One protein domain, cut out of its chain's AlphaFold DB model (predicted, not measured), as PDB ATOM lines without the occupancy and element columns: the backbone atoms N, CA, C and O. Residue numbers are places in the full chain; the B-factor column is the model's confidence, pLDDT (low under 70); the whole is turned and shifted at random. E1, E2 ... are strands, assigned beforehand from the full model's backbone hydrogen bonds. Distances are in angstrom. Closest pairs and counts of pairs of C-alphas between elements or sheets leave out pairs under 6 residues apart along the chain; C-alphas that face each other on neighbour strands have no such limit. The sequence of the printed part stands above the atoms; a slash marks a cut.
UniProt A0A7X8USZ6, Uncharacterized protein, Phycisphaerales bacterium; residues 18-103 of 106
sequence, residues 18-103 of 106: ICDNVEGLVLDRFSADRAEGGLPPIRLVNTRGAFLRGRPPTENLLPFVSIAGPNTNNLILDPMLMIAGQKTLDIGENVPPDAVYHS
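Overview. This is residues 18 to 103 of the 106 residues of an uncharacterized protein of Phycisphaerales bacterium (UniProt A0A7X8USZ6). Little regular structure is named here, yet the chain winds in stacked turns, a short solenoid with sheets E1 E3 E5 E7 and E2 E4 E6 E8 as walls. Each sheet is parallel, in that order. The printed part has 86 residues, 34 in eight named strands, E1 to E8 along the chain; it is all strand, compact, radius of gyration of the C-alphas 11.9 A, spans 30 by 24 by 22 A.

Along the chain. Find C-alpha 18 at (153.437, 194.740, 142.230), where E1 begins, running to 20; then come E2, residues 26 to 30, E3, 42 to 45, and E4, 48 to 54, 18.4 A long. Continue through E5, 65 to 68, E6, 73 to 77, and E7, 89 to 91, to E8, 100 to 102, whose last C-alpha is at (172.188, 198.680, 149.960).

Arrangement. Look from edge strand E1 to its parallel neighbour E3: N 19 and O 43, 2.8 A apart, are within hydrogen-bond range. Between E4 and E6, parallel, N 76 and O 50 are too, at 2.8 A.

Size, cuts and confidence. The printed part has no cut. Links E2 to E3 and E6 to E7 are long. Residues 57 to 61 have pLDDT under 70.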
ATOM      1  N   ILE A  18     153.658 193.294 142.230       95.12
ATOM      2  CA  ILE A  18     153.437 194.740 142.230       95.12
ATOM      3  C   ILE A  18     153.059 195.150 143.651       95.12
ATOM      4  O   ILE A  18     152.083 194.648 144.206       95.12
ATOM      5  N   CYS A  19     153.825 196.069 144.223       97.00
ATOM      6  CA  CYS A  19     153.563 196.677 145.518       97.00
ATOM      7  C   CYS A  19     153.312 198.167 145.296       97.00
ATOM      8  O   CYS A  19     154.250 198.908 145.023       97.00
ATOM      9  N   ASP A  20     152.054 198.593 145.385       97.06
ATOM     10  CA  ASP A  20     151.659 199.995 145.240       97.06
ATOM     11  C   ASP A  20     151.142 200.534 146.575       97.06
ATOM     12  O   ASP A  20     150.223 199.966 147.167       97.06
ATOM     13  N   ASN A  21     151.773 201.603 147.061       97.50
ATOM     14  CA  ASN A  21     151.481 202.244 148.341       97.50
ATOM     15  C   ASN A  21     151.568 201.286 149.550       97.50
ATOM     16  O   ASN A  21     150.821 201.408 150.522       97.50
ATOM     17  N   VAL A  22     152.491 200.324 149.481       97.75
ATOM     18  CA  VAL A  22     152.745 199.319 150.524       97.75
ATOM     19  C   VAL A  22     153.796 199.822 151.512       97.75
ATOM     20  O   VAL A  22     154.754 200.489 151.126       97.75
ATOM     21  N   GLU A  23     153.650 199.456 152.783       97.62
ATOM     22  CA  GLU A  23     154.616 199.756 153.839       97.62
ATOM     23  C   GLU A  23     155.020 198.493 154.607       97.62
ATOM     24  O   GLU A  23     154.183 197.622 154.843       97.62
ATOM     25  N   GLY A  24     156.297 198.384 154.987       95.75
ATOM     26  CA  GLY A  24     156.799 197.275 155.808       95.75
ATOM     27  C   GLY A  24     156.949 195.950 155.055       95.75
ATOM     28  O   GLY A  24     156.727 194.881 155.623       95.75
ATOM     29  N   LEU A  25     157.291 195.995 153.766       95.94
ATOM     30  CA  LEU A  25     157.446 194.801 152.934       95.94
ATOM     31  C   LEU A  25     158.766 194.075 153.228       95.94
ATOM     32  O   LEU A  25     159.839 194.659 153.125       95.94
ATOM     33  N   VAL A  26     158.713 192.768 153.475       95.38
ATOM     34  CA  VAL A  26     159.907 191.913 153.496       95.38
ATOM     35  C   VAL A  26     159.770 190.846 152.422       95.38
ATOM     36  O   VAL A  26     158.869 190.012 152.475       95.38
ATOM     37  N   LEU A  27     160.679 190.869 151.452       92.00
ATOM     38  CA  LEU A  27     160.829 189.825 150.445       92.00
ATOM     39  C   LEU A  27     162.164 189.130 150.673       92.00
ATOM     40  O   LEU A  27     163.214 189.756 150.564       92.00
ATOM     41  N   ASP A  28     162.124 187.837 150.976       90.50
ATOM     42  CA  ASP A  28     163.317 187.016 151.165       90.50
ATOM     43  C   ASP A  28     163.319 185.855 150.175       90.50
ATOM     44  O   ASP A  28     162.300 185.197 149.964       90.50
ATOM     45  N   ARG A  29     164.485 185.612 149.569       86.12
ATOM     46  CA  ARG A  29     164.722 184.555 148.573       86.12
ATOM     47  C   ARG A  29     163.730 184.572 147.406       86.12
ATOM     48  O   ARG A  29     163.433 183.523 146.837       86.12
ATOM     49  N   PHE A  30     163.237 185.752 147.032       84.56
ATOM     50  CA  PHE A  30     162.343 185.875 145.886       84.56
ATOM     51  C   PHE A  30     163.073 185.480 144.597       84.56
ATOM     52  O   PHE A  30     164.201 185.911 144.342       84.56
ATOM     53  N   SER A  31     162.404 184.667 143.786       80.31
ATOM     54  CA  SER A  31     162.844 184.255 142.461       80.31
ATOM     55  C   SER A  31     161.628 184.254 141.547       80.31
ATOM     56  O   SER A  31     160.552 183.801 141.935       80.31
ATOM     57  N   ALA A  32     161.797 184.801 140.352       79.25
ATOM     58  CA  ALA A  32     160.772 184.813 139.330       79.25
ATOM     59  C   ALA A  32     161.442 184.698 137.971       79.25
ATOM     60  O   ALA A  32     162.445 185.371 137.716       79.25
ATOM     61  N   ASP A  33     160.855 183.881 137.107       75.00
ATOM     62  CA  ASP A  33     161.198 183.877 135.698       75.00
ATOM     63  C   ASP A  33     160.550 185.079 135.010       75.00
ATOM     64  O   ASP A  33     159.474 185.550 135.391       75.00
ATOM     65  N   ARG A  34     161.218 185.578 133.976       75.69
ATOM     66  CA  ARG A  34     160.715 186.643 133.112       75.69
ATOM     67  C   ARG A  34     160.824 186.180 131.673       75.69
ATOM     68  O   ARG A  34     161.835 185.616 131.266       75.69
ATOM     69  N   ALA A  35     159.788 186.457 130.901       80.06
ATOM     70  CA  ALA A  35     159.844 186.311 129.461       80.06
ATOM     71  C   ALA A  35     160.564 187.492 128.799       80.06
ATOM     72  O   ALA A  35     160.483 188.628 129.273       80.06
ATOM     73  N   GLU A  36     161.218 187.238 127.667       81.88
ATOM     74  CA  GLU A  36     161.797 188.294 126.835       81.88
ATOM     75  C   GLU A  36     160.744 189.368 126.504       81.88
ATOM     76  O   GLU A  36     159.593 189.062 126.192       81.88
ATOM     77  N   GLY A  37     161.117 190.643 126.651       82.88
ATOM     78  CA  GLY A  37     160.198 191.776 126.489       82.88
ATOM     79  C   GLY A  37     159.200 191.996 127.639       82.88
ATOM     80  O   GLY A  37     158.476 192.989 127.619       82.88
ATOM     81  N   GLY A  38     159.163 191.128 128.658       84.69
ATOM     82  CA  GLY A  38     158.303 191.291 129.838       84.69
ATOM     83  C   GLY A  38     158.705 192.479 130.714       84.69
ATOM     84  O   GLY A  38     159.800 193.017 130.571       84.69
ATOM     85  N   LEU A  39     157.850 192.889 131.649       88.88
ATOM     86  CA  LEU A  39     158.192 193.931 132.626       88.88
ATOM     87  C   LEU A  39     159.135 193.400 133.727       88.88
ATOM     88  O   LEU A  39     159.231 192.183 133.910       88.88
ATOM     89  N   PRO A  40     159.822 194.282 134.485       90.06
ATOM     90  CA  PRO A  40     160.579 193.876 135.667       90.06
ATOM     91  C   PRO A  40     159.703 193.051 136.623       90.06
ATOM     92  O   PRO A  40     158.585 193.488 136.925       90.06
ATOM     93  N   PRO A  41     160.165 191.878 137.103       89.69
ATOM     94  CA  PRO A  41     159.345 190.984 137.916       89.69
ATOM     95  C   PRO A  41     158.836 191.610 139.208       89.69
ATOM     96  O   PRO A  41     157.725 191.293 139.626       89.69
ATOM     97  N   ILE A  42     159.623 192.497 139.818       92.25
ATOM     98  CA  ILE A  42     159.221 193.248 141.005       92.25
ATOM     99  C   ILE A  42     158.991 194.708 140.613       92.25
ATOM    100  O   ILE A  42     159.873 195.368 140.056       92.25
ATOM    101  N   ARG A  43     157.813 195.237 140.947       94.88
ATOM    102  CA  ARG A  43     157.490 196.662 140.825       94.88
ATOM    103  C   ARG A  43     157.117 197.231 142.183       94.88
ATOM    104  O   ARG A  43     156.142 196.792 142.784       94.88
ATOM    105  N   LEU A  44     157.873 198.222 142.634       96.31
ATOM    106  CA  LEU A  44     157.634 198.964 143.866       96.31
ATOM    107  C   LEU A  44     157.196 200.381 143.495       96.31
ATOM    108  O   LEU A  44     157.951 201.121 142.868       96.31
ATOM    109  N   VAL A  45     155.978 200.759 143.859       97.12
ATOM    110  CA  VAL A  45     155.416 202.089 143.614       97.12
ATOM    111  C   VAL A  45     155.018 202.692 144.951       97.12
ATOM    112  O   VAL A  45     154.266 202.075 145.704       97.12
ATOM    113  N   ASN A  46     155.550 203.871 145.285       97.19
ATOM    114  CA  ASN A  46     155.281 204.546 146.562       97.19
ATOM    115  C   ASN A  46     155.479 203.625 147.785       97.19
ATOM    116  O   ASN A  46     154.752 203.725 148.775       97.19
ATOM    117  N   THR A  47     156.417 202.682 147.682       97.69
ATOM    118  CA  THR A  47     156.651 201.664 148.710       97.69
ATOM    119  C   THR A  47     157.552 202.230 149.801       97.69
ATOM    120  O   THR A  47     158.525 202.926 149.509       97.69
ATOM    121  N   ARG A  48     157.246 201.929 151.062       97.75
ATOM    122  CA  ARG A  48     157.954 202.466 152.229       97.75
ATOM    123  C   ARG A  48     158.479 201.347 153.115       97.75
ATOM    124  O   ARG A  48     157.761 200.389 153.392       97.75
ATOM    125  N   GLY A  49     159.720 201.465 153.576       96.44
ATOM    126  CA  GLY A  49     160.288 200.520 154.543       96.44
ATOM    127  C   GLY A  49     160.302 199.080 154.030       96.44
ATOM    128  O   GLY A  49     159.752 198.196 154.687       96.44
ATOM    129  N   ALA A  50     160.868 198.846 152.844       96.44
ATOM    130  CA  ALA A  50     160.961 197.503 152.279       96.44
ATOM    131  C   ALA A  50     162.364 196.917 152.433       96.44
ATOM    132  O   ALA A  50     163.354 197.620 152.258       96.44
ATOM    133  N   PHE A  51     162.456 195.612 152.671       94.81
ATOM    134  CA  PHE A  51     163.701 194.855 152.616       94.81
ATOM    135  C   PHE A  51     163.588 193.762 151.554       94.81
ATOM    136  O   PHE A  51     162.706 192.906 151.633       94.81
ATOM    137  N   LEU A  52     164.472 193.794 150.556       92.38
ATOM    138  CA  LEU A  52     164.479 192.847 149.448       92.38
ATOM    139  C   LEU A  52     165.779 192.053 149.442       92.38
ATOM    140  O   LEU A  52     166.855 192.603 149.216       92.38
ATOM    141  N   ARG A  53     165.651 190.737 149.601       88.88
ATOM    142  CA  ARG A  53     166.718 189.760 149.416       88.88
ATOM    143  C   ARG A  53     166.315 188.740 148.365       88.88
ATOM    144  O   ARG A  53     165.231 188.161 148.408       88.88
ATOM    145  N   GLY A  54     167.221 188.472 147.437       79.50
ATOM    146  CA  GLY A  54     167.001 187.492 146.387       79.50
ATOM    147  C   GLY A  54     168.192 187.393 145.454       79.50
ATOM    148  O   GLY A  54     169.241 187.990 145.691       79.50
ATOM    149  N   ARG A  55     168.005 186.630 144.380       78.94
ATOM    150  CA  ARG A  55     168.987 186.484 143.313       78.94
ATOM    151  C   ARG A  55     168.286 186.757 141.983       78.94
ATOM    152  O   ARG A  55     167.298 186.078 141.699       78.94
ATOM    153  N   PRO A  56     168.764 187.716 141.178       73.75
ATOM    154  CA  PRO A  56     168.187 187.971 139.875       73.75
ATOM    155  C   PRO A  56     168.386 186.724 138.998       73.75
ATOM    156  O   PRO A  56     169.444 186.082 139.075       73.75
ATOM    157  N   PRO A  57     167.387 186.345 138.186       66.69
ATOM    158  CA  PRO A  57     167.583 185.362 137.134       66.69
ATOM    159  C   PRO A  57     168.632 185.910 136.154       66.69
ATOM    160  O   PRO A  57     168.821 187.121 136.055       66.69
ATOM    161  N   THR A  58     169.349 185.008 135.488       65.56
ATOM    162  CA  THR A  58     170.467 185.256 134.556       65.56
ATOM    163  C   THR A  58     170.391 186.559 133.737       65.56
ATOM    164  O   THR A  58     169.311 186.995 133.350       65.56
ATOM    165  N   GLU A  59     171.565 187.099 133.395       64.12
ATOM    166  CA  GLU A  59     171.866 188.427 132.812       64.12
ATOM    167  C   GLU A  59     170.896 188.979 131.739       64.12
ATOM    168  O   GLU A  59     170.703 190.189 131.639       64.12
ATOM    169  N   ASN A  60     170.221 188.122 130.971       63.75
ATOM    170  CA  ASN A  60     169.346 188.529 129.863       63.75
ATOM    171  C   ASN A  60     167.971 189.086 130.288       63.75
ATOM    172  O   ASN A  60     167.183 189.478 129.429       63.75
ATOM    173  N   LEU A  61     167.647 189.111 131.584       69.19
ATOM    174  CA  LEU A  61     166.302 189.443 132.082       69.19
ATOM    175  C   LEU A  61     166.262 190.677 132.991       69.19
ATOM    176  O   LEU A  61     165.367 190.823 133.826       69.19
ATOM    177  N   LEU A  62     167.190 191.610 132.786       76.88
ATOM    178  CA  LEU A  62     167.261 192.871 133.521       76.88
ATOM    179  C   LEU A  62     166.424 194.000 132.881       76.88
ATOM    180  O   LEU A  62     166.158 193.961 131.676       76.88
ATOM    181  N   PRO A  63     165.963 195.001 133.656       87.75
ATOM    182  CA  PRO A  63     166.079 195.120 135.112       87.75
ATOM    183  C   PRO A  63     165.145 194.151 135.857       87.75
ATOM    184  O   PRO A  63     164.097 193.756 135.344       87.75
ATOM    185  N   PHE A  64     165.538 193.762 137.073       88.19
ATOM    186  CA  PHE A  64     164.806 192.803 137.911       88.19
ATOM    187  C   PHE A  64     163.806 193.488 138.856       88.19
ATOM    188  O   PHE A  64     162.737 192.951 139.149       88.19
ATOM    189  N   VAL A  65     164.136 194.701 139.298       91.31
ATOM    190  CA  VAL A  65     163.284 195.522 140.161       91.31
ATOM    191  C   VAL A  65     163.081 196.874 139.494       91.31
ATOM    192  O   VAL A  65     164.051 197.500 139.073       91.31
ATOM    193  N   SER A  66     161.836 197.337 139.423       94.50
ATOM    194  CA  SER A  66     161.524 198.740 139.126       94.50
ATOM    195  C   SER A  66     160.958 199.435 140.356       94.50
ATOM    196  O   SER A  66     160.180 198.842 141.107       94.50
ATOM    197  N   ILE A  67     161.365 200.683 140.560       96.25
ATOM    198  CA  ILE A  67     161.038 201.509 141.720       96.25
ATOM    199  C   ILE A  67     160.507 202.842 141.199       96.25
ATOM    200  O   ILE A  67     161.149 203.459 140.356       96.25
ATOM    201  N   ALA A  68     159.351 203.297 141.675       96.94
ATOM    202  CA  ALA A  68     158.753 204.547 141.217       96.94
ATOM    203  C   ALA A  68     157.958 205.267 142.312       96.94
ATOM    204  O   ALA A  68     157.418 204.653 143.230       96.94
ATOM    205  N   GLY A  69     157.802 206.579 142.145       96.50
ATOM    206  CA  GLY A  69     156.842 207.386 142.891       96.50
ATOM    207  C   GLY A  69     157.437 208.169 144.072       96.50
ATOM    208  O   GLY A  69     158.366 207.689 144.730       96.50
ATOM    209  N   PRO A  70     156.875 209.362 144.359       97.06
ATOM    210  CA  PRO A  70     157.425 210.339 145.305       97.06
ATOM    211  C   PRO A  70     157.365 209.920 146.767       97.06
ATOM    212  O   PRO A  70     158.130 210.429 147.577       97.06
ATOM    213  N   ASN A  71     156.491 208.977 147.114       96.75
ATOM    214  CA  ASN A  71     156.335 208.525 148.496       96.75
ATOM    215  C   ASN A  71     157.205 207.302 148.813       96.75
ATOM    216  O   ASN A  71     156.956 206.609 149.797       96.75
ATOM    217  N   THR A  72     158.187 207.006 147.961       97.69
ATOM    218  CA  THR A  72     159.113 205.892 148.159       97.69
ATOM    219  C   THR A  72     160.185 206.277 149.171       97.69
ATOM    220  O   THR A  72     160.820 207.315 149.020       97.69
ATOM    221  N   ASN A  73     160.405 205.453 150.196       97.19
ATOM    222  CA  ASN A  73     161.482 205.663 151.169       97.19
ATOM    223  C   ASN A  73     161.923 204.349 151.825       97.19
ATOM    224  O   ASN A  73     161.176 203.368 151.841       97.19
ATOM    225  N   ASN A  74     163.120 204.348 152.416       96.31
ATOM    226  CA  ASN A  74     163.614 203.247 153.248       96.31
ATOM    227  C   ASN A  74     163.575 201.872 152.554       96.31
ATOM    228  O   ASN A  74     163.199 200.874 153.167       96.31
ATOM    229  N   LEU A  75     163.942 201.810 151.271       96.12
ATOM    230  CA  LEU A  75     164.095 200.549 150.547       96.12
ATOM    231  C   LEU A  75     165.514 200.022 150.737       96.12
ATOM    232  O   LEU A  75     166.474 200.664 150.331       96.12
ATOM    233  N   ILE A  76     165.654 198.845 151.325       94.62
ATOM    234  CA  ILE A  76     166.935 198.186 151.552       94.62
ATOM    235  C   ILE A  76     167.025 196.991 150.607       94.62
ATOM    236  O   ILE A  76     166.215 196.065 150.675       94.62
ATOM    237  N   LEU A  77     168.022 197.012 149.731       91.31
ATOM    238  CA  LEU A  77     168.257 195.983 148.726       91.31
ATOM    239  C   LEU A  77     169.515 195.185 149.070       91.31
ATOM    240  O   LEU A  77     170.573 195.753 149.353       91.31
ATOM    241  N   ASP A  78     169.404 193.862 149.015       89.50
ATOM    242  CA  ASP A  78     170.540 192.963 149.180       89.50
ATOM    243  C   ASP A  78     171.531 193.125 148.006       89.50
ATOM    244  O   ASP A  78     171.101 193.138 146.849       89.50
ATOM    245  N   PRO A  79     172.852 193.234 148.252       85.94
ATOM    246  CA  PRO A  79     173.862 193.331 147.201       85.94
ATOM    247  C   PRO A  79     173.815 192.196 146.178       85.94
ATOM    248  O   PRO A  79     174.197 192.411 145.031       85.94
ATOM    249  N   MET A  80     173.318 191.011 146.546       83.19
ATOM    250  CA  MET A  80     173.144 189.894 145.612       83.19
ATOM    251  C   MET A  80     172.085 190.163 144.533       83.19
ATOM    252  O   MET A  80     172.054 189.455 143.527       83.19
ATOM    253  N   LEU A  81     171.247 191.191 144.705       82.38
ATOM    254  CA  LEU A  81     170.354 191.700 143.662       82.38
ATOM    255  C   LEU A  81     171.088 192.504 142.583       82.38
ATOM    256  O   LEU A  81     170.504 192.799 141.539       82.38
ATOM    257  N   MET A  82     172.352 192.856 142.813       82.25
ATOM    258  CA  MET A  82     173.176 193.623 141.890       82.25
ATOM    259  C   MET A  82     174.110 192.684 141.124       82.25
ATOM    260  O   MET A  82     174.847 191.894 141.709       82.25
ATOM    261  N   ILE A  83     174.107 192.800 139.799       79.44
ATOM    262  CA  ILE A  83     175.076 192.145 138.921       79.44
ATOM    263  C   ILE A  83     176.026 193.238 138.439       79.44
ATOM    264  O   ILE A  83     175.589 194.248 137.883       79.44
ATOM    265  N   ALA A  84     177.324 193.061 138.689       76.38
ATOM    266  CA  ALA A  84     178.335 194.053 138.340       76.38
ATOM    267  C   ALA A  84     178.296 194.376 136.837       76.38
ATOM    268  O   ALA A  84     178.279 193.480 135.997       76.38
ATOM    269  N   GLY A  85     178.279 195.670 136.506       74.38
ATOM    270  CA  GLY A  85     178.221 196.138 135.120       74.38
ATOM    271  C   GLY A  85     176.842 196.041 134.457       74.38
ATOM    272  O   GLY A  85     176.743 196.349 133.272       74.38
ATOM    273  N   GLN A  86     175.785 195.656 135.184       80.81
ATOM    274  CA  GLN A  86     174.438 195.528 134.623       80.81
ATOM    275  C   GLN A  86     173.396 196.384 135.349       80.81
ATOM    276  O   GLN A  86     173.471 196.622 136.555       80.81
ATOM    277  N   LYS A  87     172.378 196.837 134.607       83.88
ATOM    278  CA  LYS A  87     171.271 197.642 135.143       83.88
ATOM    279  C   LYS A  87     170.225 196.736 135.804       83.88
ATOM    280  O   LYS A  87     169.209 196.411 135.198       83.88
ATOM    281  N   THR A  88     170.471 196.304 137.038       85.94
ATOM    282  CA  THR A  88     169.546 195.421 137.776       85.94
ATOM    283  C   THR A  88     168.323 196.131 138.343       85.94
ATOM    284  O   THR A  88     167.281 195.499 138.538       85.94
ATOM    285  N   LEU A  89     168.437 197.440 138.564       89.94
ATOM    286  CA  LEU A  89     167.384 198.297 139.090       89.94
ATOM    287  C   LEU A  89     166.964 199.322 138.040       89.94
ATOM    288  O   LEU A  89     167.799 199.931 137.369       89.94
ATOM    289  N   ASP A  90     165.661 199.542 137.941       93.00
ATOM    290  CA  ASP A  90     165.078 200.650 137.201       93.00
ATOM    291  C   ASP A  90     164.444 201.633 138.179       93.00
ATOM    292  O   ASP A  90     163.351 201.402 138.692       93.00
ATOM    293  N   ILE A  91     165.168 202.704 138.493       93.94
ATOM    294  CA  ILE A  91     164.687 203.759 139.386       93.94
ATOM    295  C   ILE A  91     164.045 204.830 138.507       93.94
ATOM    296  O   ILE A  91     164.726 205.506 137.738       93.94
ATOM    297  N   GLY A  92     162.720 204.914 138.585       91.06
ATOM    298  CA  GLY A  92     161.898 205.832 137.813       91.06
ATOM    299  C   GLY A  92     161.900 207.256 138.364       91.06
ATOM    300  O   GLY A  92     162.464 207.561 139.416       91.06
ATOM    301  N   GLU A  93     161.226 208.139 137.634       81.31
ATOM    302  CA  GLU A  93     161.128 209.554 137.975       81.31
ATOM    303  C   GLU A  93     160.424 209.781 139.322       81.31
ATOM    304  O   GLU A  93     159.532 209.030 139.731       81.31
ATOM    305  N   ASN A  94     160.812 210.866 139.993       91.44
ATOM    306  CA  ASN A  94     160.279 211.310 141.281       91.44
ATOM    307  C   ASN A  94     160.574 210.389 142.473       91.44
ATOM    308  O   ASN A  94     160.050 210.650 143.547       91.44
ATOM    309  N   VAL A  95     161.410 209.355 142.344       96.38
ATOM    310  CA  VAL A  95     161.919 208.636 143.523       96.38
ATOM    311  C   VAL A  95     162.889 209.557 144.281       96.38
ATOM    312  O   VAL A  95     163.810 210.089 143.653       96.38
ATOM    313  N   PRO A  96     162.718 209.768 145.600       96.12
ATOM    314  CA  PRO A  96     163.658 210.570 146.378       96.12
ATOM    315  C   PRO A  96     165.089 209.999 146.311       96.12
ATOM    316  O   PRO A  96     165.258 208.775 146.320       96.12
ATOM    317  N   PRO A  97     166.132 210.847 146.245       91.88
ATOM    318  CA  PRO A  97     167.513 210.412 146.005       91.88
ATOM    319  C   PRO A  97     168.094 209.530 147.122       91.88
ATOM    320  O   PRO A  97     169.038 208.782 146.888       91.88
ATOM    321  N   ASP A  98     167.532 209.606 148.324       93.81
ATOM    322  CA  ASP A  98     167.909 208.851 149.516       93.81
ATOM    323  C   ASP A  98     166.951 207.689 149.818       93.81
ATOM    324  O   ASP A  98     167.083 207.034 150.844       93.81
ATOM    325  N   ALA A  99     165.994 207.386 148.938       94.69
ATOM    326  CA  ALA A  99     164.977 206.376 149.211       94.69
ATOM    327  C   ALA A  99     165.486 204.924 149.166       94.69
ATOM    328  O   ALA A  99     164.803 204.030 149.672       94.69
ATOM    329  N   VAL A 100     166.636 204.675 148.530       92.81
ATOM    330  CA  VAL A 100     167.162 203.332 148.249       92.81
ATOM    331  C   VAL A 100     168.550 203.165 148.859       92.81
ATOM    332  O   VAL A 100     169.460 203.951 148.607       92.81
ATOM    333  N   TYR A 101     168.718 202.089 149.619       91.12
ATOM    334  CA  TYR A 101     169.929 201.722 150.334       91.12
ATOM    335  C   TYR A 101     170.352 200.301 149.965       91.12
ATOM    336  O   TYR A 101     169.525 199.437 149.672       91.12
ATOM    337  N   HIS A 102     171.649 200.030 150.066       84.56
ATOM    338  CA  HIS A 102     172.188 198.680 149.960       84.56
ATOM    339  C   HIS A 102     172.554 198.171 151.350       84.56
ATOM    340  O   HIS A 102     173.216 198.877 152.114       84.56
ATOM    341  N   SER A 103     172.139 196.951 151.695       80.62
ATOM    342  CA  SER A 103     172.599 196.356 152.950       80.62
ATOM    343  C   SER A 103     174.099 196.073 152.862       80.62
ATOM    344  O   SER A 103     174.559 195.536 151.856       80.62
TER     345      SER A 103